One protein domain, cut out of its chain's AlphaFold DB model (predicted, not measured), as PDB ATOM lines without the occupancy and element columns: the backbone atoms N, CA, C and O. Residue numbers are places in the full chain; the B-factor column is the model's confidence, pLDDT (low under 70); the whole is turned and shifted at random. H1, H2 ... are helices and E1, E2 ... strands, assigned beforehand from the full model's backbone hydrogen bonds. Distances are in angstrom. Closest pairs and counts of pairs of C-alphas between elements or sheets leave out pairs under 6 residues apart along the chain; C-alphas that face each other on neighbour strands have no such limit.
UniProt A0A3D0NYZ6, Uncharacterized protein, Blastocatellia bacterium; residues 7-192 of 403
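AT A GLANCE: This is residues 7 to 192 of the 403 residues of an uncharacterized protein of Blastocatellia bacterium (UniProt A0A3D0NYZ6). A small three-stranded antiparallel sheet, E3 E4 E7, lies in the middle of a long rod, and the long helix H2 passes from over this sheet out to one end, where H3 folds back beside its far part and the hairpin E1 E2 makes the tip. Toward the other end a small group of helices, H5 and H7 side by side with H6 at a corner, makes the second head, while the hairpin E5 E6 reaches off to one side from the sheet. The printed part has 186 residues, with seven named helices and seven named strands in the order H1 H2 E1 E2 H3 E3 H4 H5 E4 E5 E6 E7 H6 H7, and its class is mixed, helices and strands. The whole is loose, with a radius of gyration of the C-alphas of 23.4 A and spans of 81 by 35 by 30 A.

HOW THE PARTS SIT: The largest sheet has the inner strand E4, residues 126 to 131, and the edge strands E3, residues 87 to 90, and E7, residues 152 to 157. E3 and E4 are antiparallel at 145 degrees, with N 88 and O 128 within hydrogen-bond range at 2.9 A. E4 and E7 are antiparallel at 153 degrees, with N 156 and O 127 at 2.8 A. H2, residues 22 to 51, makes two layers with this sheet, a helix on one face of it; it lies over E3 and E4, at a height over the sheet of 13.0 A. Gln 24 of H2 and Ile 88 of E3 have their closest C-alphas 7.4 A apart. H2 has a kink of 39 degrees near residue 37. With residues 41 to 51 alone it touches H3, residues 65 to 75, at a shallow tilt of 24 degrees, opposite ways; their closest C-alphas, of Ala 45 and Ala 71, are 4.7 A apart. Between them in the chain is the hairpin of E1, residues 53 to 57, and E2, residues 60 to 63, with N 62 and O 55 at 2.9 A. E4 runs on into E5, residues 134 to 136, which forms a hairpin with E6, residues 144 to 146; N 145 and O 135 are 2.8 A apart. H5, residues 108 to 124, only grazes the sheet with its residues 120 to 124. H5 touches H7, residues 180 to 191, at a shallow tilt of 18 degrees, opposite ways, the C-alphas of Asp 109 and Val 190 being closest at 5.4 A. H6, residues 173 to 178, and H7 touch only at the corner, the closest C-alphas being those of Leu 177 and Gly 183, 4.3 A apart. H1, residues 7 to 10, only grazes the sheet, and H4, residues 92 to 95, is not on it. In H3, H5 and H6 every O i to N i+4 pair is within hydrogen-bond range, against 23 of 26 in H2 and 6 of 8 in H7; H1 and H4 are too short for such a pair.

IN THESE COORDINATES: H1 begins at C-alpha 7, (38.026, -25.855, -37.939). H2 measures 42.2 A from its first to its last C-alpha and ends at C-alpha 51, (21.132, -52.862, -13.642). H5 measures 24.6 A, H7 15.4 A and H3 15.2 A; E7 measures 16.5 A, E4 16.0 A and E1 11.0 A. H7 ends at C-alpha 191, (78.998, -22.259, -33.267).

THE WHOLE: The two C-alphas farthest apart are those of Ile 57 and Asp 106, at 81.6 A. The printed part has no cut. The links H1 to H2, H3 to E3, H4 to H5 and E7 to H6 are long. The mean pLDDT of the printed part is 83.3, and residue 57 is under 70.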
ATOM      1  N   LYS A   7      37.642 -27.035 -37.148       83.75
ATOM      2  CA  LYS A   7      38.026 -25.855 -37.939       83.75
ATOM      3  C   LYS A   7      38.343 -24.648 -37.062       83.75
ATOM      4  O   LYS A   7      39.285 -23.917 -37.362       83.75
ATOM      5  N   GLN A   8      37.597 -24.449 -35.975       84.69
ATOM      6  CA  GLN A   8      37.868 -23.375 -35.015       84.69
ATOM      7  C   GLN A   8      39.166 -23.629 -34.250       84.69
ATOM      8  O   GLN A   8      39.935 -22.696 -34.022       84.69
ATOM      9  N   LEU A   9      39.442 -24.888 -33.900       83.12
ATOM     10  CA  LEU A   9      40.692 -25.261 -33.245       83.12
ATOM     11  C   LEU A   9      41.893 -25.056 -34.180       83.12
ATOM     12  O   LEU A   9      42.880 -24.445 -33.780       83.12
ATOM     13  N   ILE A  10      41.798 -25.477 -35.442       84.25
ATOM     14  CA  ILE A  10      42.849 -25.281 -36.456       84.25
ATOM     15  C   ILE A  10      43.077 -23.793 -36.753       84.25
ATOM     16  O   ILE A  10      44.216 -23.378 -36.952       84.25
ATOM     17  N   ALA A  11      42.027 -22.966 -36.721       83.00
ATOM     18  CA  ALA A  11      42.143 -21.522 -36.931       83.00
ATOM     19  C   ALA A  11      43.035 -20.815 -35.892       83.00
ATOM     20  O   ALA A  11      43.494 -19.703 -36.149       83.00
ATOM     21  N   THR A  12      43.331 -21.455 -34.753       81.81
ATOM     22  CA  THR A  12      44.317 -20.941 -33.787       81.81
ATOM     23  C   THR A  12      45.756 -20.961 -34.316       81.81
ATOM     24  O   THR A  12      46.577 -20.192 -33.826       81.81
ATOM     25  N   MET A  13      46.052 -21.780 -35.335       81.62
ATOM     26  CA  MET A  13      47.340 -21.852 -36.036       81.62
ATOM     27  C   MET A  13      47.108 -21.761 -37.559       81.62
ATOM     28  O   MET A  13      47.024 -22.786 -38.240       81.62
ATOM     29  N   PRO A  14      46.994 -20.549 -38.135       78.38
ATOM     30  CA  PRO A  14      46.524 -20.351 -39.513       78.38
ATOM     31  C   PRO A  14      47.350 -21.070 -40.592       78.38
ATOM     32  O   PRO A  14      46.807 -21.529 -41.597       78.38
ATOM     33  N   GLY A  15      48.663 -21.193 -40.395       77.06
ATOM     34  CA  GLY A  15      49.586 -21.894 -41.289       77.06
ATOM     35  C   GLY A  15      49.369 -23.407 -41.343       77.06
ATOM     36  O   GLY A  15      49.712 -24.034 -42.343       77.06
ATOM     37  N   LEU A  16      48.735 -23.986 -40.321       82.56
ATOM     38  CA  LEU A  16      48.432 -25.413 -40.243       82.56
ATOM     39  C   LEU A  16      47.316 -25.829 -41.213       82.56
ATOM     40  O   LEU A  16      47.337 -26.937 -41.748       82.56
ATOM     41  N   ALA A  17      46.364 -24.930 -41.490       80.25
ATOM     42  CA  ALA A  17      45.225 -25.208 -42.367       80.25
ATOM     43  C   ALA A  17      45.651 -25.583 -43.797       80.25
ATOM     44  O   ALA A  17      44.986 -26.379 -44.449       80.25
ATOM     45  N   ALA A  18      46.776 -25.042 -44.276       77.75
ATOM     46  CA  ALA A  18      47.324 -25.379 -45.590       77.75
ATOM     47  C   ALA A  18      48.003 -26.762 -45.622       77.75
ATOM     48  O   ALA A  18      48.128 -27.360 -46.692       77.75
ATOM     49  N   ALA A  19      48.456 -27.261 -44.470       82.62
ATOM     50  CA  ALA A  19      49.202 -28.511 -44.353       82.62
ATOM     51  C   ALA A  19      48.311 -29.740 -44.118       82.62
ATOM     52  O   ALA A  19      48.747 -30.854 -44.404       82.62
ATOM     53  N   LEU A  20      47.086 -29.541 -43.624       86.00
ATOM     54  CA  LEU A  20      46.126 -30.611 -43.357       86.00
ATOM     55  C   LEU A  20      45.297 -30.979 -44.595       86.00
ATOM     56  O   LEU A  20      44.854 -30.112 -45.350       86.00
ATOM     57  N   SER A  21      45.038 -32.275 -44.780       86.94
ATOM     58  CA  SER A  21      44.036 -32.760 -45.736       86.94
ATOM     59  C   SER A  21      42.621 -32.706 -45.145       86.94
ATOM     60  O   SER A  21      42.442 -32.656 -43.928       86.94
ATOM     61  N   ALA A  22      41.590 -32.757 -45.996       86.81
ATOM     62  CA  ALA A  22      40.199 -32.807 -45.537       86.81
ATOM     63  C   ALA A  22      39.919 -34.030 -44.641       86.81
ATOM     64  O   ALA A  22      39.206 -33.910 -43.649       86.81
ATOM     65  N   GLU A  23      40.531 -35.175 -44.952       88.38
ATOM     66  CA  GLU A  23      40.443 -36.401 -44.148       88.38
ATOM     67  C   GLU A  23      41.069 -36.215 -42.764       88.38
ATOM     68  O   GLU A  23      40.486 -36.621 -41.767       88.38
ATOM     69  N   GLN A  24      42.213 -35.532 -42.676       88.94
ATOM     70  CA  GLN A  24      42.854 -35.247 -41.391       88.94
ATOM     71  C   GLN A  24      42.032 -34.279 -40.538       88.94
ATOM     72  O   GLN A  24      41.981 -34.430 -39.323       88.94
ATOM     73  N   VAL A  25      41.366 -33.297 -41.154       88.25
ATOM     74  CA  VAL A  25      40.441 -32.409 -40.432       88.25
ATOM     75  C   VAL A  25      39.247 -33.193 -39.889       88.25
ATOM     76  O   VAL A  25      38.850 -32.963 -38.748       88.25
ATOM     77  N   GLN A  26      38.699 -34.128 -40.672       88.44
ATOM     78  CA  GLN A  26      37.617 -34.997 -40.210       88.44
ATOM     79  C   GLN A  26      38.078 -35.911 -39.071       88.44
ATOM     80  O   GLN A  26      37.395 -35.995 -38.062       88.44
ATOM     81  N   HIS A  27      39.272 -36.495 -39.173       88.56
ATOM     82  CA  HIS A  27      39.861 -37.309 -38.107       88.56
ATOM     83  C   HIS A  27      40.019 -36.527 -36.796       88.56
ATOM     84  O   HIS A  27      39.704 -37.025 -35.719       88.56
ATOM     85  N   ILE A  28      40.443 -35.258 -36.875       87.81
ATOM     86  CA  ILE A  28      40.467 -34.368 -35.705       87.81
ATOM     87  C   ILE A  28      39.052 -34.187 -35.152       87.81
ATOM     88  O   ILE A  28      38.877 -34.270 -33.941       87.81
ATOM     89  N   GLN A  29      38.046 -33.960 -36.001       89.06
ATOM     90  CA  GLN A  29      36.661 -33.831 -35.543       89.06
ATOM     91  C   GLN A  29      36.182 -35.097 -34.827       89.06
ATOM     92  O   GLN A  29      35.630 -34.989 -33.736       89.06
ATOM     93  N   ASP A  30      36.473 -36.278 -35.370       87.38
ATOM     94  CA  ASP A  30      36.098 -37.560 -34.771       87.38
ATOM     95  C   ASP A  30      36.753 -37.741 -33.386       87.38
ATOM     96  O   ASP A  30      36.113 -38.234 -32.458       87.38
ATOM     97  N   LEU A  31      37.991 -37.260 -33.192       86.62
ATOM     98  CA  LEU A  31      38.666 -37.244 -31.884       86.62
ATOM     99  C   LEU A  31      38.025 -36.281 -30.884       86.62
ATOM    100  O   LEU A  31      37.886 -36.608 -29.699       86.62
ATOM    101  N   LEU A  32      37.655 -35.085 -31.347       86.62
ATOM    102  CA  LEU A  32      36.961 -34.093 -30.526       86.62
ATOM    103  C   LEU A  32      35.585 -34.623 -30.098       86.62
ATOM    104  O   LEU A  32      35.219 -34.505 -28.926       86.62
ATOM    105  N   ASP A  33      34.865 -35.259 -31.019       85.00
ATOM    106  CA  ASP A  33      33.549 -35.850 -30.784       85.00
ATOM    107  C   ASP A  33      33.649 -37.058 -29.846       85.00
ATOM    108  O   ASP A  33      32.888 -37.152 -28.880       85.00
ATOM    109  N   ALA A  34      34.641 -37.932 -30.042       84.94
ATOM    110  CA  ALA A  34      34.903 -39.077 -29.175       84.94
ATOM    111  C   ALA A  34      35.126 -38.657 -27.719       84.94
ATOM    112  O   ALA A  34      34.595 -39.283 -26.802       84.94
ATOM    113  N   ALA A  35      35.864 -37.573 -27.476       82.94
ATOM    114  CA  ALA A  35      36.112 -37.087 -26.122       82.94
ATOM    115  C   ALA A  35      34.859 -36.583 -25.393       82.94
ATOM    116  O   ALA A  35      34.838 -36.583 -24.162       82.94
ATOM    117  N   VAL A  36      33.833 -36.141 -26.124       83.00
ATOM    118  CA  VAL A  36      32.567 -35.673 -25.544       83.00
ATOM    119  C   VAL A  36      31.554 -36.813 -25.446       83.00
ATOM    120  O   VAL A  36      30.917 -36.972 -24.407       83.00
ATOM    121  N   LEU A  37      31.433 -37.634 -26.493       83.19
ATOM    122  CA  LEU A  37      30.430 -38.695 -26.601       83.19
ATOM    123  C   LEU A  37      30.799 -39.948 -25.799       83.19
ATOM    124  O   LEU A  37      29.950 -40.501 -25.100       83.19
ATOM    125  N   ASN A  38      32.059 -40.396 -25.850       84.38
ATOM    126  CA  ASN A  38      32.471 -41.647 -25.207       84.38
ATOM    127  C   ASN A  38      32.261 -41.646 -23.682       84.38
ATOM    128  O   ASN A  38      31.803 -42.667 -23.167       84.38
ATOM    129  N   PRO A  39      32.545 -40.564 -22.928       83.25
ATOM    130  CA  PRO A  39      32.267 -40.540 -21.493       83.25
ATOM    131  C   PRO A  39      30.775 -40.651 -21.157       83.25
ATOM    132  O   PRO A  39      30.429 -41.295 -20.167       83.25
ATOM    133  N   GLU A  40      29.895 -40.040 -21.954       84.50
ATOM    134  CA  GLU A  40      28.442 -40.113 -21.749       84.50
ATOM    135  C   GLU A  40      27.911 -41.513 -22.079       84.50
ATOM    136  O   GLU A  40      27.240 -42.122 -21.244       84.50
ATOM    137  N   LEU A  41      28.305 -42.070 -23.229       83.31
ATOM    138  CA  LEU A  41      27.945 -43.432 -23.642       83.31
ATOM    139  C   LEU A  41      28.466 -44.484 -22.661       83.31
ATOM    140  O   LEU A  41      27.754 -45.430 -22.334       83.31
ATOM    141  N   LYS A  42      29.684 -44.302 -22.139       85.25
ATOM    142  CA  LYS A  42      30.254 -45.195 -21.128       85.25
ATOM    143  C   LYS A  42      29.463 -45.147 -19.824       85.25
ATOM    144  O   LYS A  42      29.189 -46.200 -19.266       85.25
ATOM    145  N   LYS A  43      29.063 -43.960 -19.350       86.38
ATOM    146  CA  LYS A  43      28.206 -43.838 -18.156       86.38
ATOM    147  C   LYS A  43      26.860 -44.532 -18.362       86.38
ATOM    148  O   LYS A  43      26.436 -45.288 -17.495       86.38
ATOM    149  N   GLU A  44      26.224 -44.325 -19.513       84.25
ATOM    150  CA  GLU A  44      24.949 -44.969 -19.844       84.25
ATOM    151  C   GLU A  44      25.083 -46.500 -19.923       84.25
ATOM    152  O   GLU A  44      24.274 -47.228 -19.341       84.25
ATOM    153  N   ALA A  45      26.132 -46.994 -20.590       81.56
ATOM    154  CA  ALA A  45      26.430 -48.418 -20.690       81.56
ATOM    155  C   ALA A  45      26.730 -49.036 -19.318       81.56
ATOM    156  O   ALA A  45      26.157 -50.072 -18.986       81.56
ATOM    157  N   ASP A  46      27.561 -48.386 -18.500       84.56
ATOM    158  CA  ASP A  46      27.910 -48.833 -17.148       84.56
ATOM    159  C   ASP A  46      26.669 -48.868 -16.239       84.56
ATOM    160  O   ASP A  46      26.490 -49.816 -15.471       84.56
ATOM    161  N   ASP A  47      25.778 -47.877 -16.335       87.56
ATOM    162  CA  ASP A  47      24.531 -47.826 -15.565       87.56
ATOM    163  C   ASP A  47      23.565 -48.949 -15.962       87.56
ATOM    164  O   ASP A  47      22.970 -49.598 -15.095       87.56
ATOM    165  N   ILE A  48      23.424 -49.225 -17.260       83.50
ATOM    166  CA  ILE A  48      22.615 -50.346 -17.764       83.50
ATOM    167  C   ILE A  48      23.245 -51.678 -17.358       83.50
ATOM    168  O   ILE A  48      22.549 -52.576 -16.881       83.50
ATOM    169  N   TYR A  49      24.566 -51.792 -17.459       81.75
ATOM    170  CA  TYR A  49      25.304 -52.981 -17.061       81.75
ATOM    171  C   TYR A  49      25.186 -53.249 -15.556       81.75
ATOM    172  O   TYR A  49      24.991 -54.392 -15.149       81.75
ATOM    173  N   ARG A  50      25.205 -52.216 -14.705       83.62
ATOM    174  CA  ARG A  50      24.939 -52.352 -13.261       83.62
ATOM    175  C   ARG A  50      23.520 -52.837 -12.973       83.62
ATOM    176  O   ARG A  50      23.334 -53.637 -12.061       83.62
ATOM    177  N   ARG A  51      22.530 -52.405 -13.760       84.06
ATOM    178  CA  ARG A  51      21.132 -52.862 -13.642       84.06
ATOM    179  C   ARG A  51      20.916 -54.301 -14.114       84.06
ATOM    180  O   ARG A  51      19.890 -54.876 -13.778       84.06
ATOM    181  N   SER A  52      21.863 -54.887 -14.852       80.12
ATOM    182  CA  SER A  52      21.764 -56.282 -15.309       80.12
ATOM    183  C   SER A  52      21.866 -57.310 -14.178       80.12
ATOM    184  O   SER A  52      21.555 -58.475 -14.399       80.12
ATOM    185  N   VAL A  53      22.304 -56.918 -12.977       82.00
ATOM    186  CA  VAL A  53      22.514 -57.832 -11.848       82.00
ATOM    187  C   VAL A  53      21.173 -58.325 -11.296       82.00
ATOM    188  O   VAL A  53      20.439 -57.565 -10.670       82.00
ATOM    189  N   THR A  54      20.870 -59.608 -11.496       75.88
ATOM    190  CA  THR A  54      19.623 -60.246 -11.039       75.88
ATOM    191  C   THR A  54      19.782 -60.941  -9.691       75.88
ATOM    192  O   THR A  54      18.857 -60.942  -8.880       75.88
ATOM    193  N   SER A  55      20.956 -61.507  -9.411       75.50
ATOM    194  CA  SER A  55      21.316 -62.000  -8.080       75.50
ATOM    195  C   SER A  55      22.830 -62.049  -7.889       75.50
ATOM    196  O   SER A  55      23.594 -62.235  -8.837       75.50
ATOM    197  N   GLN A  56      23.273 -61.874  -6.646       77.19
ATOM    198  CA  GLN A  56      24.680 -61.960  -6.267       77.19
ATOM    199  C   GLN A  56      24.830 -62.966  -5.124       77.19
ATOM    200  O   GLN A  56      24.251 -62.781  -4.055       77.19
ATOM    201  N   ILE A  57      25.604 -64.032  -5.348       64.81
ATOM    202  CA  ILE A  57      25.947 -65.034  -4.330       64.81
ATOM    203  C   ILE A  57      27.474 -65.073  -4.227       64.81
ATOM    204  O   ILE A  57      28.163 -65.588  -5.109       64.81
ATOM    205  N   GLY A  58      28.022 -64.489  -3.158       73.06
ATOM    206  CA  GLY A  58      29.472 -64.356  -2.986       73.06
ATOM    207  C   GLY A  58      30.113 -63.526  -4.108       73.06
ATOM    208  O   GLY A  58      29.756 -62.364  -4.308       73.06
ATOM    209  N   SER A  59      31.066 -64.118  -4.835       74.38
ATOM    210  CA  SER A  59      31.746 -63.512  -5.993       74.38
ATOM    211  C   SER A  59      31.050 -63.770  -7.337       74.38
ATOM    212  O   SER A  59      31.467 -63.206  -8.349       74.38
ATOM    213  N   GLN A  60      29.998 -64.596  -7.374       70.44
ATOM    214  CA  GLN A  60      29.223 -64.839  -8.589       70.44
ATOM    215  C   GLN A  60      28.078 -63.835  -8.701       70.44
ATOM    216  O   GLN A  60      27.246 -63.695  -7.802       70.44
ATOM    217  N   VAL A  61      28.052 -63.142  -9.836       78.19
ATOM    218  CA  VAL A  61      27.023 -62.170 -10.198       78.19
ATOM    219  C   VAL A  61      26.251 -62.760 -11.369       78.19
ATOM    220  O   VAL A  61      26.773 -62.813 -12.482       78.19
ATOM    221  N   ASN A  62      25.026 -63.219 -11.120       80.38
ATOM    222  CA  ASN A  62      24.116 -63.588 -12.193       80.38
ATOM    223  C   ASN A  62      23.586 -62.309 -12.831       80.38
ATOM    224  O   ASN A  62      23.111 -61.400 -12.142       80.38
ATOM    225  N   ARG A  63      23.719 -62.235 -14.154       83.44
ATOM    226  CA  ARG A  63      23.306 -61.086 -14.953       83.44
ATOM    227  C   ARG A  63      22.285 -61.511 -15.992       83.44
ATOM    228  O   ARG A  63      22.386 -62.604 -16.541       83.44
ATOM    229  N   ASP A  64      21.331 -60.636 -16.253       84.12
ATOM    230  CA  ASP A  64      20.389 -60.793 -17.352       84.12
ATOM    231  C   ASP A  64      21.120 -60.622 -18.703       84.12
ATOM    232  O   ASP A  64      21.672 -59.543 -18.958       84.12
ATOM    233  N   PRO A  65      21.152 -61.655 -19.570       85.38
ATOM    234  CA  PRO A  65      21.848 -61.594 -20.852       85.38
ATOM    235  C   PRO A  65      21.270 -60.539 -21.808       85.38
ATOM    236  O   PRO A  65      22.037 -59.935 -22.555       85.38
ATOM    237  N   GLU A  66      19.965 -60.245 -21.762       86.69
ATOM    238  CA  GLU A  66      19.353 -59.242 -22.648       86.69
ATOM    239  C   GLU A  66      19.801 -57.821 -22.281       86.69
ATOM    240  O   GLU A  66      20.061 -56.977 -23.147       86.69
ATOM    241  N   ILE A  67      19.947 -57.550 -20.981       81.88
ATOM    242  CA  ILE A  67      20.421 -56.254 -20.476       81.88
ATOM    243  C   ILE A  67      21.926 -56.094 -20.739       81.88
ATOM    244  O   ILE A  67      22.375 -54.991 -21.064       81.88
ATOM    245  N   VAL A  68      22.699 -57.184 -20.659       83.88
ATOM    246  CA  VAL A  68      24.123 -57.190 -21.033       83.88
ATOM    247  C   VAL A  68      24.301 -56.908 -22.526       83.88
ATOM    248  O   VAL A  68      25.077 -56.016 -22.868       83.88
ATOM    249  N   GLU A  69      23.543 -57.564 -23.413       84.94
ATOM    250  CA  GLU A  69      23.565 -57.247 -24.850       84.94
ATOM    251  C   GLU A  69      23.205 -55.783 -25.117       84.94
ATOM    252  O   GLU A  69      23.812 -55.131 -25.968       84.94
ATOM    253  N   LYS A  70      22.227 -55.236 -24.387       82.81
ATOM    254  CA  LYS A  70      21.832 -53.832 -24.530       82.81
ATOM    255  C   LYS A  70      22.957 -52.872 -24.138       82.81
ATOM    256  O   LYS A  70      23.152 -51.881 -24.838       82.81
ATOM    257  N   ALA A  71      23.697 -53.162 -23.066       79.31
ATOM    258  CA  ALA A  71      24.889 -52.396 -22.699       79.31
ATOM    259  C   ALA A  71      25.984 -52.521 -23.772       79.31
ATOM    260  O   ALA A  71      26.610 -51.528 -24.138       79.31
ATOM    261  N   GLN A  72      26.160 -53.712 -24.344       83.44
ATOM    262  CA  GLN A  72      27.150 -53.966 -25.391       83.44
ATOM    263  C   GLN A  72      26.857 -53.186 -26.678       83.44
ATOM    264  O   GLN A  72      27.739 -52.506 -27.188       83.44
ATOM    265  N   ARG A  73      25.589 -53.122 -27.101       87.25
ATOM    266  CA  ARG A  73      25.152 -52.269 -28.224       87.25
ATOM    267  C   ARG A  73      25.391 -50.772 -27.995       87.25
ATOM    268  O   ARG A  73      25.339 -50.005 -28.953       87.25
ATOM    269  N   ILE A  74      25.563 -50.326 -26.748       81.81
ATOM    270  CA  ILE A  74      25.914 -48.933 -26.427       81.81
ATOM    271  C   ILE A  74      27.429 -48.749 -26.487       81.81
ATOM    272  O   ILE A  74      27.879 -47.757 -27.057       81.81
ATOM    273  N   TYR A  75      28.212 -49.716 -25.997       80.94
ATOM    274  CA  TYR A  75      29.663 -49.721 -26.200       80.94
ATOM    275  C   TYR A  75      30.035 -49.727 -27.689       80.94
ATOM    276  O   TYR A  75      30.932 -48.989 -28.082       80.94
ATOM    277  N   ASP A  76      29.299 -50.457 -28.531       85.38
ATOM    278  CA  ASP A  76      29.529 -50.505 -29.985       85.38
ATOM    279  C   ASP A  76      29.309 -49.151 -30.689       85.38
ATOM    280  O   ASP A  76      29.759 -48.954 -31.815       85.38
ATOM    281  N   LYS A  77      28.614 -48.201 -30.044       85.50
ATOM    282  CA  LYS A  77      28.425 -46.834 -30.561       85.50
ATOM    283  C   LYS A  77      29.569 -45.890 -30.193       85.50
ATOM    284  O   LYS A  77      29.570 -44.751 -30.656       85.50
ATOM    285  N   MET A  78      30.490 -46.313 -29.328       84.31
ATOM    286  CA  MET A  78      31.639 -45.497 -28.950       84.31
ATOM    287  C   MET A  78      32.610 -45.379 -30.121       84.31
ATOM    288  O   MET A  78      32.862 -46.339 -30.847       84.31
ATOM    289  N   ILE A  79      33.199 -44.196 -30.274       83.12
ATOM    290  CA  ILE A  79      34.240 -43.965 -31.271       83.12
ATOM    291  C   ILE A  79      35.539 -44.553 -30.714       83.12
ATOM    292  O   ILE A  79      35.998 -44.150 -29.641       83.12
ATOM    293  N   LEU A  80      36.120 -45.523 -31.418       80.94
ATOM    294  CA  LEU A  80      37.398 -46.117 -31.037       80.94
ATOM    295  C   LEU A  80      38.512 -45.095 -31.266       80.94
ATOM    296  O   LEU A  80      38.749 -44.679 -32.393       80.94
ATOM    297  N   VAL A  81      39.180 -44.705 -30.182       82.56
ATOM    298  CA  VAL A  81      40.320 -43.786 -30.207       82.56
ATOM    299  C   VAL A  81      41.504 -44.457 -29.532       82.56
ATOM    300  O   VAL A  81      41.416 -44.883 -28.377       82.56
ATOM    301  N   SER A  82      42.611 -44.534 -30.256       85.19
ATOM    302  CA  SER A  82      43.910 -45.011 -29.797       85.19
ATOM    303  C   SER A  82      44.853 -43.845 -29.475       85.19
ATOM    304  O   SER A  82      44.548 -42.680 -29.736       85.19
ATOM    305  N   GLU A  83      46.019 -44.134 -28.892       81.31
ATOM    306  CA  GLU A  83      47.047 -43.104 -28.670       81.31
ATOM    307  C   GLU A  83      47.645 -42.565 -29.983       81.31
ATOM    308  O   GLU A  83      48.041 -41.398 -30.048       81.31
ATOM    309  N   GLU A  84      47.670 -43.386 -31.035       84.38
ATOM    310  CA  GLU A  84      48.182 -43.013 -32.357       84.38
ATOM    311  C   GLU A  84      47.309 -41.954 -33.025       84.38
ATOM    312  O   GLU A  84      47.826 -41.061 -33.694       84.38
ATOM    313  N   ASP A  85      46.001 -41.974 -32.765       85.38
ATOM    314  CA  ASP A  85      45.070 -41.040 -33.389       85.38
ATOM    315  C   ASP A  85      45.318 -39.586 -32.964       85.38
ATOM    316  O   ASP A  85      45.081 -38.664 -33.740       85.38
ATOM    317  N   TYR A  86      45.881 -39.362 -31.773       85.56
ATOM    318  CA  TYR A  86      46.274 -38.029 -31.303       85.56
ATOM    319  C   TYR A  86      47.499 -37.452 -32.037       85.56
ATOM    320  O   TYR A  86      47.845 -36.285 -31.819       85.56
ATOM    321  N   HIS A  87      48.151 -38.246 -32.894       90.00
ATOM    322  CA  HIS A  87      49.363 -37.898 -33.626       90.00
ATOM    323  C   HIS A  87      49.109 -37.928 -35.135       90.00
ATOM    324  O   HIS A  87      49.046 -38.977 -35.769       90.00
ATOM    325  N   ILE A  88      49.044 -36.750 -35.752       89.38
ATOM    326  CA  ILE A  88      48.762 -36.626 -37.184       89.38
ATOM    327  C   ILE A  88      50.030 -36.192 -37.907       89.38
ATOM    328  O   ILE A  88      50.552 -35.098 -37.683       89.38
ATOM    329  N   ARG A  89      50.533 -37.039 -38.807       88.94
ATOM    330  CA  ARG A  89      51.687 -36.697 -39.643       88.94
ATOM    331  C   ARG A  89      51.299 -35.632 -40.665       88.94
ATOM    332  O   ARG A  89      50.347 -35.813 -41.423       88.94
ATOM    333  N   LEU A  90      52.062 -34.547 -40.721       88.75
ATOM    334  CA  LEU A  90      51.802 -33.432 -41.628       88.75
ATOM    335  C   LEU A  90      52.731 -33.437 -42.845       88.75
ATOM    336  O   LEU A  90      53.843 -33.974 -42.809       88.75
ATOM    337  N   ASP A  91      52.284 -32.775 -43.915       84.88
ATOM    338  CA  ASP A  91      53.131 -32.478 -45.068       84.88
ATOM    339  C   ASP A  91      54.105 -31.341 -44.735       84.88
ATOM    340  O   ASP A  91      53.752 -30.160 -44.675       84.88
ATOM    341  N   VAL A  92      55.363 -31.725 -44.538       83.25
ATOM    342  CA  VAL A  92      56.471 -30.835 -44.187       83.25
ATOM    343  C   VAL A  92      56.642 -29.702 -45.201       83.25
ATOM    344  O   VAL A  92      56.909 -28.568 -44.806       83.25
ATOM    345  N   ASN A  93      56.468 -29.970 -46.498       82.50
ATOM    346  CA  ASN A  93      56.753 -28.980 -47.543       82.50
ATOM    347  C   ASN A  93      55.788 -27.791 -47.504       82.50
ATOM    348  O   ASN A  93      56.118 -26.714 -47.993       82.50
ATOM    349  N   LYS A  94      54.599 -27.983 -46.923       83.75
ATOM    350  CA  LYS A  94      53.584 -26.935 -46.774       83.75
ATOM    351  C   LYS A  94      53.736 -26.137 -45.477       83.75
ATOM    352  O   LYS A  94      53.158 -25.059 -45.366       83.75
ATOM    353  N   LEU A  95      54.506 -26.659 -44.520       84.50
ATOM    354  CA  LEU A  95      54.746 -26.043 -43.211       84.50
ATOM    355  C   LEU A  95      56.020 -25.200 -43.175       84.50
ATOM    356  O   LEU A  95      56.053 -24.176 -42.494       84.50
ATOM    357  N   LEU A  96      57.067 -25.641 -43.874       86.12
ATOM    358  CA  LEU A  96      58.355 -24.957 -43.888       86.12
ATOM    359  C   LEU A  96      58.279 -23.647 -44.675       86.12
ATOM    360  O   LEU A  96      57.759 -23.605 -45.794       86.12
ATOM    361  N   SER A  97      58.856 -22.582 -44.123       83.81
ATOM    362  CA  SER A  97      59.126 -21.374 -44.898       83.81
ATOM    363  C   SER A  97      60.237 -21.603 -45.926       83.81
ATOM    364  O   SER A  97      61.067 -22.508 -45.810       83.81
ATOM    365  N   ALA A  98      60.249 -20.774 -46.973       80.75
ATOM    366  CA  ALA A  98      61.203 -20.909 -48.074       80.75
ATOM    367  C   ALA A  98      62.667 -20.754 -47.618       80.75
ATOM    368  O   ALA A  98      63.561 -21.339 -48.226       80.75
ATOM    369  N   ASP A  99      62.914 -19.999 -46.545       81.56
ATOM    370  CA  ASP A  99      64.236 -19.773 -45.960       81.56
ATOM    371  C   ASP A  99      64.574 -20.721 -44.797       81.56
ATOM    372  O   ASP A  99      65.707 -20.700 -44.314       81.56
ATOM    373  N   ALA A 100      63.655 -21.604 -44.382       81.44
ATOM    374  CA  ALA A 100      63.824 -22.459 -43.203       81.44
ATOM    375  C   ALA A 100      65.080 -23.350 -43.241       81.44
ATOM    376  O   ALA A 100      65.649 -23.677 -42.201       81.44
ATOM    377  N   LEU A 101      65.521 -23.757 -44.436       83.50
ATOM    378  CA  LEU A 101      66.670 -24.650 -44.641       83.50
ATOM    379  C   LEU A 101      67.790 -24.007 -45.472       83.50
ATOM    380  O   LEU A 101      68.653 -24.718 -45.993       83.50
ATOM    381  N   ILE A 102      67.774 -22.681 -45.622       84.50
ATOM    382  CA  ILE A 102      68.816 -21.943 -46.336       84.50
ATOM    383  C   ILE A 102      69.855 -21.450 -45.312       84.50
ATOM    384  O   ILE A 102      69.471 -20.836 -44.313       84.50
ATOM    385  N   PRO A 103      71.164 -21.700 -45.525       81.88
ATOM    386  CA  PRO A 103      72.209 -21.164 -44.655       81.88
ATOM    387  C   PRO A 103      72.157 -19.635 -44.628       81.88
ATOM    388  O   PRO A 103      72.090 -19.009 -45.688       81.88
ATOM    389  N   ARG A 104      72.200 -19.029 -43.436       79.44
ATOM    390  CA  ARG A 104      72.281 -17.559 -43.317       79.44
ATOM    391  C   ARG A 104      73.714 -17.062 -43.166       79.44
ATOM    392  O   ARG A 104      73.970 -15.897 -43.455       79.44
ATOM    393  N   THR A 105      74.631 -17.904 -42.696       73.94
ATOM    394  CA  THR A 105      76.048 -17.554 -42.571       73.94
ATOM    395  C   THR A 105      76.871 -18.172 -43.692       73.94
ATOM    396  O   THR A 105      76.499 -19.168 -44.312       73.94
ATOM    397  N   ASP A 106      78.047 -17.592 -43.911       74.81
ATOM    398  CA  ASP A 106      79.057 -18.113 -44.829       74.81
ATOM    399  C   ASP A 106      79.843 -19.312 -44.238       74.81
ATOM    400  O   ASP A 106      80.891 -19.691 -44.764       74.81
ATOM    401  N   ASN A 107      79.389 -19.901 -43.121       79.62
ATOM    402  CA  ASN A 107      80.047 -21.046 -42.494       79.62
ATOM    403  C   ASN A 107      79.672 -22.357 -43.219       79.62
ATOM    404  O   ASN A 107      78.497 -22.737 -43.217       79.62
ATOM    405  N   PRO A 108      80.636 -23.109 -43.784       78.06
ATOM    406  CA  PRO A 108      80.340 -24.383 -44.443       78.06
ATOM    407  C   PRO A 108      79.756 -25.439 -43.489       78.06
ATOM    408  O   PRO A 108      78.972 -26.283 -43.931       78.06
ATOM    409  N   ASP A 109      80.061 -25.365 -42.187       82.62
ATOM    410  CA  ASP A 109      79.480 -26.263 -41.182       82.62
ATOM    411  C   ASP A 109      77.956 -26.050 -41.050       82.62
ATOM    412  O   ASP A 109      77.219 -27.010 -40.819       82.62
ATOM    413  N   GLU A 110      77.452 -24.824 -41.267       83.56
ATOM    414  CA  GLU A 110      76.007 -24.540 -41.259       83.56
ATOM    415  C   GLU A 110      75.305 -25.257 -42.413       83.56
ATOM    416  O   GLU A 110      74.301 -25.937 -42.204       83.56
ATOM    417  N   ALA A 111      75.854 -25.167 -43.625       83.44
ATOM    418  CA  ALA A 111      75.281 -25.828 -44.793       83.44
ATOM    419  C   ALA A 111      75.267 -27.358 -44.640       83.44
ATOM    420  O   ALA A 111      74.267 -28.012 -44.953       83.44
ATOM    421  N   ALA A 112      76.351 -27.936 -44.115       85.12
ATOM    422  CA  ALA A 112      76.419 -29.364 -43.820       85.12
ATOM    423  C   ALA A 112      75.385 -29.773 -42.758       85.12
ATOM    424  O   ALA A 112      74.688 -30.780 -42.920       85.12
ATOM    425  N   TYR A 113      75.240 -28.972 -41.701       87.56
ATOM    426  CA  TYR A 113      74.274 -29.235 -40.645       87.56
ATOM    427  C   TYR A 113      72.827 -29.128 -41.141       87.56
ATOM    428  O   TYR A 113      72.031 -30.025 -40.879       87.56
ATOM    429  N   LEU A 114      72.480 -28.106 -41.927       88.06
ATOM    430  CA  LEU A 114      71.132 -27.951 -42.489       88.06
ATOM    431  C   LEU A 114      70.756 -29.095 -43.443       88.06
ATOM    432  O   LEU A 114      69.602 -29.525 -43.465       88.06
ATOM    433  N   ASN A 115      71.719 -29.671 -44.167       87.75
ATOM    434  CA  ASN A 115      71.482 -30.903 -44.925       87.75
ATOM    435  C   ASN A 115      71.169 -32.096 -44.008       87.75
ATOM    436  O   ASN A 115      70.279 -32.891 -44.313       87.75
ATOM    437  N   LYS A 116      71.844 -32.213 -42.856       88.25
ATOM    438  CA  LYS A 116      71.508 -33.224 -41.843       88.25
ATOM    439  C   LYS A 116      70.105 -32.997 -41.277       88.25
ATOM    440  O   LYS A 116      69.346 -33.956 -41.177       88.25
ATOM    441  N   VAL A 117      69.738 -31.745 -40.990       88.94
ATOM    442  CA  VAL A 117      68.382 -31.372 -40.556       88.94
ATOM    443  C   VAL A 117      67.347 -31.803 -41.595       88.94
ATOM    444  O   VAL A 117      66.361 -32.437 -41.231       88.94
ATOM    445  N   ARG A 118      67.591 -31.556 -42.890       89.44
ATOM    446  CA  ARG A 118      66.705 -32.009 -43.976       89.44
ATOM    447  C   ARG A 118      66.489 -33.523 -43.943       89.44
ATOM    448  O   ARG A 118      65.353 -33.973 -44.053       89.44
ATOM    449  N   ASN A 119      67.553 -34.299 -43.741       88.94
ATOM    450  CA  ASN A 119      67.456 -35.756 -43.645       88.94
ATOM    451  C   ASN A 119      66.678 -36.204 -42.401       88.94
ATOM    452  O   ASN A 119      65.860 -37.113 -42.498       88.94
ATOM    453  N   THR A 120      66.886 -35.552 -41.254       87.75
ATOM    454  CA  THR A 120      66.145 -35.840 -40.015       87.75
ATOM    455  C   THR A 120      64.661 -35.508 -40.140       87.75
ATOM    456  O   THR A 120      63.817 -36.273 -39.682       87.75
ATOM    457  N   ILE A 121      64.320 -34.397 -40.794       88.12
ATOM    458  CA  ILE A 121      62.926 -34.046 -41.071       88.12
ATOM    459  C   ILE A 121      62.303 -35.061 -42.041       88.12
ATOM    460  O   ILE A 121      61.173 -35.493 -41.827       88.12
ATOM    461  N   ALA A 122      63.039 -35.492 -43.070       86.75
ATOM    462  CA  ALA A 122      62.565 -36.507 -44.009       86.75
ATOM    463  C   ALA A 122      62.341 -37.877 -43.339       86.75
ATOM    464  O   ALA A 122      61.354 -38.547 -43.644       86.75
ATOM    465  N   SER A 123      63.219 -38.282 -42.412       87.50
ATOM    466  CA  SER A 123      63.102 -39.563 -41.706       87.50
ATOM    467  C   SER A 123      61.999 -39.553 -40.652       87.50
ATOM    468  O   SER A 123      61.181 -40.470 -40.611       87.50
ATOM    469  N   ASN A 124      61.955 -38.518 -39.811       87.06
ATOM    470  CA  ASN A 124      61.094 -38.502 -38.628       87.06
ATOM    471  C   ASN A 124      59.725 -37.868 -38.914       87.06
ATOM    472  O   ASN A 124      58.742 -38.210 -38.257       87.06
ATOM    473  N   GLY A 125      59.641 -36.975 -39.902       88.06
ATOM    474  CA  GLY A 125      58.444 -36.191 -40.193       88.06
ATOM    475  C   GLY A 125      58.135 -35.137 -39.128       88.06
ATOM    476  O   GLY A 125      58.732 -35.097 -38.050       88.06
ATOM    477  N   ILE A 126      57.174 -34.272 -39.442       89.88
ATOM    478  CA  ILE A 126      56.603 -33.311 -38.495       89.88
ATOM    479  C   ILE A 126      55.187 -33.776 -38.172       89.88
ATOM    480  O   ILE A 126      54.429 -34.142 -39.072       89.88
ATOM    481  N   TRP A 127      54.860 -33.789 -36.886       90.88
ATOM    482  CA  TRP A 127      53.622 -34.346 -36.361       90.88
ATOM    483  C   TRP A 127      52.844 -33.277 -35.612       90.88
ATOM    484  O   TRP A 127      53.398 -32.570 -34.768       90.88
ATOM    485  N   LEU A 128      51.555 -33.178 -35.910       89.81
ATOM    486  CA  LEU A 128      50.593 -32.448 -35.109       89.81
ATOM    487  C   LEU A 128      50.162 -33.324 -33.949       89.81
ATOM    488  O   LEU A 128      49.670 -34.432 -34.162       89.81
ATOM    489  N   ARG A 129      50.299 -32.802 -32.736       89.38
ATOM    490  CA  ARG A 129      49.698 -33.414 -31.560       89.38
ATOM    491  C   ARG A 129      48.451 -32.666 -31.170       89.38
ATOM    492  O   ARG A 129      48.474 -31.447 -30.989       89.38
ATOM    493  N   VAL A 130      47.385 -33.430 -31.019       88.50
ATOM    494  CA  VAL A 130      46.097 -32.962 -30.535       88.50
ATOM    495  C   VAL A 130      45.955 -33.520 -29.132       88.50
ATOM    496  O   VAL A 130      46.000 -34.727 -28.948       88.50
ATOM    497  N   THR A 131      45.867 -32.683 -28.103       84.88
ATOM    498  CA  THR A 131      45.739 -33.210 -26.737       84.88
ATOM    499  C   THR A 131      44.955 -32.294 -25.816       84.88
ATOM    500  O   THR A 131      44.796 -31.098 -26.067       84.88
ATOM    501  N   GLN A 132      44.470 -32.874 -24.724       84.06
ATOM    502  CA  GLN A 132      43.736 -32.177 -23.682       84.06
ATOM    503  C   GLN A 132      44.700 -31.796 -22.557       84.06
ATOM    504  O   GLN A 132      45.430 -32.656 -22.052       84.06
ATOM    505  N   PRO A 133      44.732 -30.523 -22.132       81.00
ATOM    506  CA  PRO A 133      45.519 -30.142 -20.979       81.00
ATOM    507  C   PRO A 133      44.926 -30.778 -19.719       81.00
ATOM    508  O   PRO A 133      43.707 -30.842 -19.548       81.00
ATOM    509  N   TYR A 134      45.800 -31.184 -18.806       79.69
ATOM    510  CA  TYR A 134      45.390 -31.549 -17.457       79.69
ATOM    511  C   TYR A 134      44.888 -30.302 -16.726       79.69
ATOM    512  O   TYR A 134      45.601 -29.301 -16.613       79.69
ATOM    513  N   VAL A 135      43.652 -30.363 -16.243       81.69
ATOM    514  CA  VAL A 135      43.025 -29.332 -15.417       81.69
ATOM    515  C   VAL A 135      42.806 -29.932 -14.032       81.69
ATOM    516  O   VAL A 135      42.577 -31.134 -13.903       81.69
ATOM    517  N   ARG A 136      42.913 -29.119 -12.979       79.94
ATOM    518  CA  ARG A 136      42.531 -29.574 -11.637       79.94
ATOM    519  C   ARG A 136      41.059 -29.945 -11.626       79.94
ATOM    520  O   ARG A 136      40.243 -29.188 -12.158       79.94
ATOM    521  N   ASP A 137      40.750 -31.077 -11.015       78.88
ATOM    522  CA  ASP A 137      39.366 -31.453 -10.798       78.88
ATOM    523  C   ASP A 137      38.706 -30.465  -9.824       78.88
ATOM    524  O   ASP A 137      39.312 -30.008  -8.849       78.88
ATOM    525  N   ALA A 138      37.476 -30.079 -10.147       76.75
ATOM    526  CA  ALA A 138      36.672 -29.202  -9.313       76.75
ATOM    527  C   ALA A 138      36.097 -29.952  -8.102       76.75
ATOM    528  O   ALA A 138      35.841 -29.320  -7.076       76.75
ATOM    529  N   GLU A 139      35.905 -31.271  -8.217       77.75
ATOM    530  CA  GLU A 139      35.365 -32.125  -7.153       77.75
ATOM    531  C   GLU A 139      36.471 -32.660  -6.227       77.75
ATOM    532  O   GLU A 139      36.286 -32.678  -5.009       77.75
ATOM    533  N   ASP A 140      37.649 -32.991  -6.768       79.19
ATOM    534  CA  ASP A 140      38.850 -33.335  -5.997       79.19
ATOM    535  C   ASP A 140      40.064 -32.457  -6.378       79.19
ATOM    536  O   ASP A 140      40.823 -32.796  -7.289       79.19
ATOM    537  N   PRO A 141      40.342 -31.372  -5.629       78.19
ATOM    538  CA  PRO A 141      41.458 -30.464  -5.908       78.19
ATOM    539  C   PRO A 141      42.856 -31.105  -5.874       78.19
ATOM    540  O   PRO A 141      43.827 -30.456  -6.283       78.19
ATOM    541  N   SER A 142      42.984 -32.328  -5.346       80.00
ATOM    542  CA  SER A 142      44.238 -33.089  -5.325       80.00
ATOM    543  C   SER A 142      44.477 -33.889  -6.611       80.00
ATOM    544  O   SER A 142      45.617 -34.267  -6.897       80.00
ATOM    545  N   SER A 143      43.438 -34.076  -7.428       80.31
ATOM    546  CA  SER A 143      43.494 -34.814  -8.685       80.31
ATOM    547  C   SER A 143      43.510 -33.881  -9.908       80.31
ATOM    548  O   SER A 143      43.085 -32.722  -9.870       80.31
ATOM    549  N   HIS A 144      44.070 -34.379 -11.013       79.00
ATOM    550  CA  HIS A 144      44.052 -33.696 -12.307       79.00
ATOM    551  C   HIS A 144      43.309 -34.565 -13.314       79.00
ATOM    552  O   HIS A 144      43.633 -35.741 -13.484       79.00
ATOM    553  N   ILE A 145      42.349 -33.972 -14.013       79.94
ATOM    554  CA  ILE A 145      41.520 -34.640 -15.014       79.94
ATOM    555  C   ILE A 145      41.712 -33.933 -16.356       79.94
ATOM    556  O   ILE A 145      42.004 -32.736 -16.426       79.94
ATOM    557  N   LYS A 146      41.599 -34.686 -17.449       79.00
ATOM    558  CA  LYS A 146      41.576 -34.110 -18.794       79.00
ATOM    559  C   LYS A 146      40.196 -33.502 -19.049       79.00
ATOM    560  O   LYS A 146      39.190 -34.200 -18.969       79.00
ATOM    561  N   ASP A 147      40.150 -32.202 -19.320       75.25
ATOM    562  CA  ASP A 147      38.899 -31.512 -19.642       75.25
ATOM    563  C   ASP A 147      38.543 -31.765 -21.120       75.25
ATOM    564  O   ASP A 147      39.284 -31.309 -21.996       75.25
ATOM    565  N   PRO A 148      37.418 -32.441 -21.432       72.19
ATOM    566  CA  PRO A 148      37.042 -32.770 -22.809       72.19
ATOM    567  C   PRO A 148      36.720 -31.536 -23.665       72.19
ATOM    568  O   PRO A 148      36.633 -31.632 -24.889       72.19
ATOM    569  N   ARG A 149      36.548 -30.361 -23.043       74.38
ATOM    570  CA  ARG A 149      36.233 -29.098 -23.726       74.38
ATOM    571  C   ARG A 149      37.466 -28.270 -24.061       74.38
ATOM    572  O   ARG A 149      37.361 -27.315 -24.827       74.38
ATOM    573  N   LYS A 150      38.624 -28.589 -23.480       81.44
ATOM    574  CA  LYS A 150      39.866 -27.847 -23.708       81.44
ATOM    575  C   LYS A 150      40.818 -28.690 -24.523       81.44
ATOM    576  O   LYS A 150      41.176 -29.792 -24.135       81.44
ATOM    577  N   TRP A 151      41.293 -28.109 -25.612       83.19
ATOM    578  CA  TRP A 151      42.224 -28.758 -26.515       83.19
ATOM    579  C   TRP A 151      43.395 -27.840 -26.812       83.19
ATOM    580  O   TRP A 151      43.261 -26.615 -26.836       83.19
ATOM    581  N   LYS A 152      44.560 -28.448 -27.002       84.19
ATOM    582  CA  LYS A 152      45.776 -27.784 -27.446       84.19
ATOM    583  C   LYS A 152      46.319 -28.520 -28.658       84.19
ATOM    584  O   LYS A 152      46.372 -29.749 -28.673       84.19
ATOM    585  N   LEU A 153      46.730 -27.726 -29.637       86.94
ATOM    586  CA  LEU A 153      47.496 -28.165 -30.787       86.94
ATOM    587  C   LEU A 153      48.941 -27.724 -30.594       86.94
ATOM    588  O   LEU A 153      49.195 -26.590 -30.183       86.94
ATOM    589  N   TRP A 154      49.883 -28.604 -30.903       87.81
ATOM    590  CA  TRP A 154      51.266 -28.198 -31.115       87.81
ATOM    591  C   TRP A 154      51.950 -29.106 -32.127       87.81
ATOM    592  O   TRP A 154      51.554 -30.249 -32.351       87.81
ATOM    593  N   LEU A 155      53.006 -28.577 -32.731       88.94
ATOM    594  CA  LEU A 155      53.843 -29.298 -33.676       88.94
ATOM    595  C   LEU A 155      54.992 -29.972 -32.937       88.94
ATOM    596  O   LEU A 155      55.520 -29.421 -31.976       88.94
ATOM    597  N   SER A 156      55.385 -31.154 -33.387       89.44
ATOM    598  CA  SER A 156      56.517 -31.906 -32.850       89.44
ATOM    599  C   SER A 156      57.358 -32.492 -33.977       89.44
ATOM    600  O   SER A 156      56.847 -32.814 -35.055       89.44
ATOM    601  N   LEU A 157      58.666 -32.593 -33.745       87.38
ATOM    602  CA  LEU A 157      59.604 -33.170 -34.706       87.38
ATOM    603  C   LEU A 157      59.799 -34.666 -34.425       87.38
ATOM    604  O   LEU A 157      60.575 -35.043 -33.552       87.38
ATOM    605  N   GLY A 158      59.129 -35.519 -35.196       86.12
ATOM    606  CA  GLY A 158      58.982 -36.946 -34.900       86.12
ATOM    607  C   GLY A 158      57.787 -37.248 -33.991       86.12
ATOM    608  O   GLY A 158      57.240 -36.350 -33.356       86.12
ATOM    609  N   TYR A 159      57.393 -38.523 -33.947       83.56
ATOM    610  CA  TYR A 159      56.177 -38.987 -33.268       83.56
ATOM    611  C   TYR A 159      56.136 -38.548 -31.793       83.56
ATOM    612  O   TYR A 159      55.234 -37.804 -31.417       83.56
ATOM    613  N   ASP A 160      57.193 -38.856 -31.028       80.81
ATOM    614  CA  ASP A 160      57.378 -38.463 -29.617       80.81
ATOM    615  C   ASP A 160      58.374 -37.305 -29.413       80.81
ATOM    616  O   ASP A 160      58.851 -37.060 -28.308       80.81
ATOM    617  N   GLY A 161      58.670 -36.541 -30.466       79.62
ATOM    618  CA  GLY A 161      59.631 -35.443 -30.408       79.62
ATOM    619  C   GLY A 161      59.237 -34.231 -29.564       79.62
ATOM    620  O   GLY A 161      58.097 -34.072 -29.119       79.62
ATOM    621  N   ASP A 162      60.204 -33.334 -29.406       82.31
ATOM    622  CA  ASP A 162      60.033 -32.074 -28.688       82.31
ATOM    623  C   ASP A 162      59.081 -31.116 -29.423       82.31
ATOM    624  O   ASP A 162      59.019 -31.128 -30.663       82.31
ATOM    625  N   PRO A 163      58.347 -30.264 -28.682       84.94
ATOM    626  CA  PRO A 163      57.449 -29.293 -29.280       84.94
ATOM    627  C   PRO A 163      58.232 -28.222 -30.046       84.94
ATOM    628  O   PRO A 163      59.211 -27.664 -29.549       84.94
ATOM    629  N   ILE A 164      57.764 -27.903 -31.251       85.62
ATOM    630  CA  ILE A 164      58.265 -26.793 -32.060       85.62
ATOM    631  C   ILE A 164      57.473 -25.543 -31.651       85.62
ATOM    632  O   ILE A 164      56.251 -25.513 -31.850       85.62
ATOM    633  N   PRO A 165      58.116 -24.517 -31.065       81.06
ATOM    634  CA  PRO A 165      57.435 -23.337 -30.552       81.06
ATOM    635  C   PRO A 165      57.061 -22.392 -31.700       81.06
ATOM    636  O   PRO A 165      57.694 -21.362 -31.902       81.06
ATOM    637  N   THR A 166      56.018 -22.752 -32.445       81.94
ATOM    638  CA  THR A 166      55.441 -21.918 -33.508       81.94
ATOM    639  C   THR A 166      54.137 -21.294 -33.032       81.94
ATOM    640  O   THR A 166      53.358 -21.932 -32.319       81.94
ATOM    641  N   LYS A 167      53.887 -20.037 -33.407       76.25
ATOM    642  CA  LYS A 167      52.612 -19.359 -33.102       76.25
ATOM    643  C   LYS A 167      51.585 -19.574 -34.203       76.25
ATOM    644  O   LYS A 167      50.432 -19.874 -33.921       76.25
ATOM    645  N   ASP A 168      52.037 -19.484 -35.449       79.19
ATOM    646  CA  ASP A 168      51.150 -19.479 -36.607       79.19
ATOM    647  C   ASP A 168      51.083 -20.844 -37.302       79.19
ATOM    648  O   ASP A 168      50.333 -21.009 -38.257       79.19
ATOM    649  N   GLY A 169      51.867 -21.832 -36.860       75.69
ATOM    650  CA  GLY A 169      51.946 -23.165 -37.470       75.69
ATOM    651  C   GLY A 169      52.805 -23.239 -38.737       75.69
ATOM    652  O   GLY A 169      53.052 -24.335 -39.232       75.69
ATOM    653  N   LYS A 170      53.294 -22.101 -39.249       85.44
ATOM    654  CA  LYS A 170      54.455 -22.086 -40.148       85.44
ATOM    655  C   LYS A 170      55.718 -22.271 -39.333       85.44
ATOM    656  O   LYS A 170      55.756 -21.848 -38.186       85.44
ATOM    657  N   ILE A 171      56.698 -22.920 -39.943       85.56
ATOM    658  CA  ILE A 171      57.936 -23.292 -39.284       85.56
ATOM    659  C   ILE A 171      59.098 -22.593 -39.983       85.56
ATOM    660  O   ILE A 171      59.468 -22.950 -41.108       85.56
ATOM    661  N   ASP A 172      59.693 -21.641 -39.275       86.12
ATOM    662  CA  ASP A 172      60.921 -20.969 -39.686       86.12
ATOM    663  C   ASP A 172      62.173 -21.692 -39.177       86.12
ATOM    664  O   ASP A 172      62.132 -22.557 -38.297       86.12
ATOM    665  N   ARG A 173      63.339 -21.314 -39.717       85.19
ATOM    666  CA  ARG A 173      64.627 -21.893 -39.309       85.19
ATOM    667  C   ARG A 173      64.854 -21.760 -37.808       85.19
ATOM    668  O   ARG A 173      65.257 -22.717 -37.157       85.19
ATOM    669  N   ASP A 174      64.629 -20.568 -37.267       84.56
ATOM    670  CA  ASP A 174      64.926 -20.293 -35.864       84.56
ATOM    671  C   ASP A 174      63.967 -21.080 -34.946       84.56
ATOM    672  O   ASP A 174      64.382 -21.552 -33.891       84.56
ATOM    673  N   GLU A 175      62.736 -21.347 -35.394       86.62
ATOM    674  CA  GLU A 175      61.785 -22.222 -34.702       86.62
ATOM    675  C   GLU A 175      62.209 -23.700 -34.779       86.62
ATOM    676  O   GLU A 175      62.198 -24.388 -33.759       86.62
ATOM    677  N   LEU A 176      62.688 -24.192 -35.930       84.56
ATOM    678  CA  LEU A 176      63.275 -25.542 -36.027       84.56
ATOM    679  C   LEU A 176      64.476 -25.702 -35.102       84.56
ATOM    680  O   LEU A 176      64.574 -26.684 -34.367       84.56
ATOM    681  N   LEU A 177      65.396 -24.741 -35.139       84.88
ATOM    682  CA  LEU A 177      66.620 -24.762 -34.347       84.88
ATOM    683  C   LEU A 177      66.366 -24.472 -32.867       84.88
ATOM    684  O   LEU A 177      67.236 -24.740 -32.051       84.88
ATOM    685  N   SER A 178      65.194 -23.965 -32.492       83.94
ATOM    686  CA  SER A 178      64.822 -23.836 -31.082       83.94
ATOM    687  C   SER A 178      64.465 -25.176 -30.431       83.94
ATOM    688  O   SER A 178      64.478 -25.282 -29.205       83.94
ATOM    689  N   THR A 179      64.186 -26.215 -31.228       84.38
ATOM    690  CA  THR A 179      63.979 -27.564 -30.691       84.38
ATOM    691  C   THR A 179      65.254 -28.071 -30.029       84.38
ATOM    692  O   THR A 179      66.361 -27.873 -30.530       84.38
ATOM    693  N   THR A 180      65.120 -28.778 -28.914       80.81
ATOM    694  CA  THR A 180      66.254 -29.349 -28.175       80.81
ATOM    695  C   THR A 180      67.085 -30.294 -29.043       80.81
ATOM    696  O   THR A 180      68.315 -30.224 -29.018       80.81
ATOM    697  N   MET A 181      66.432 -31.106 -29.886       79.19
ATOM    698  CA  MET A 181      67.118 -32.030 -30.791       79.19
ATOM    699  C   MET A 181      67.974 -31.318 -31.854       79.19
ATOM    700  O   MET A 181      69.102 -31.743 -32.111       79.19
ATOM    701  N   LEU A 182      67.471 -30.246 -32.482       85.44
ATOM    702  CA  LEU A 182      68.185 -29.575 -33.576       85.44
ATOM    703  C   LEU A 182      69.054 -28.403 -33.104       85.44
ATOM    704  O   LEU A 182      70.099 -28.152 -33.700       85.44
ATOM    705  N   GLY A 183      68.670 -27.701 -32.045       82.44
ATOM    706  CA  GLY A 183      69.379 -26.531 -31.530       82.44
ATOM    707  C   GLY A 183      70.709 -26.861 -30.882       82.44
ATOM    708  O   GLY A 183      71.731 -26.253 -31.207       82.44
ATOM    709  N   ALA A 184      70.735 -27.879 -30.018       82.75
ATOM    710  CA  ALA A 184      71.978 -28.337 -29.400       82.75
ATOM    711  C   ALA A 184      72.968 -28.849 -30.460       82.75
ATOM    712  O   ALA A 184      74.165 -28.545 -30.419       82.75
ATOM    713  N   GLY A 185      72.460 -29.572 -31.462       85.00
ATOM    714  CA  GLY A 185      73.250 -30.006 -32.610       85.00
ATOM    715  C   GLY A 185      73.774 -28.832 -33.444       85.00
ATOM    716  O   GLY A 185      74.929 -28.852 -33.855       85.00
ATOM    717  N   TYR A 186      72.978 -27.778 -33.639       85.19
ATOM    718  CA  TYR A 186      73.399 -26.591 -34.384       85.19
ATOM    719  C   TYR A 186      74.502 -25.831 -33.651       85.19
ATOM    720  O   TYR A 186      75.520 -25.478 -34.242       85.19
ATOM    721  N   TYR A 187      74.347 -25.625 -32.342       84.06
ATOM    722  CA  TYR A 187      75.382 -24.993 -31.530       84.06
ATOM    723  C   TYR A 187      76.693 -25.777 -31.591       84.06
ATOM    724  O   TYR A 187      77.742 -25.204 -31.886       84.06
ATOM    725  N   THR A 188      76.622 -27.093 -31.384       84.38
ATOM    726  CA  THR A 188      77.809 -27.956 -31.386       84.38
ATOM    727  C   THR A 188      78.486 -28.029 -32.752       84.38
ATOM    728  O   THR A 188      79.713 -27.950 -32.824       84.38
ATOM    729  N   ALA A 189      77.706 -28.139 -33.830       83.69
ATOM    730  CA  ALA A 189      78.217 -28.297 -35.186       83.69
ATOM    731  C   ALA A 189      78.652 -26.983 -35.844       83.69
ATOM    732  O   ALA A 189      79.586 -27.013 -36.634       83.69
ATOM    733  N   VAL A 190      78.008 -25.851 -35.540       83.75
ATOM    734  CA  VAL A 190      78.215 -24.575 -36.249       83.75
ATOM    735  C   VAL A 190      78.930 -23.551 -35.367       83.75
ATOM    736  O   VAL A 190      79.968 -23.020 -35.759       83.75
ATOM    737  N   HIS A 191      78.425 -23.284 -34.157       80.88
ATOM    738  CA  HIS A 191      78.998 -22.259 -33.267       80.88
ATOM    739  C   HIS A 191      80.283 -22.718 -32.574       80.88
ATOM    740  O   HIS A 191      81.234 -21.946 -32.454       80.88
ATOM    741  N   THR A 192      80.333 -23.977 -32.152       83.88
ATOM    742  CA  THR A 192      81.551 -24.638 -31.663       83.88
ATOM    743  C   THR A 192      82.064 -25.671 -32.662       83.88
ATOM    744  O   THR A 192      82.787 -26.594 -32.289       83.88
TER     745      THR A 192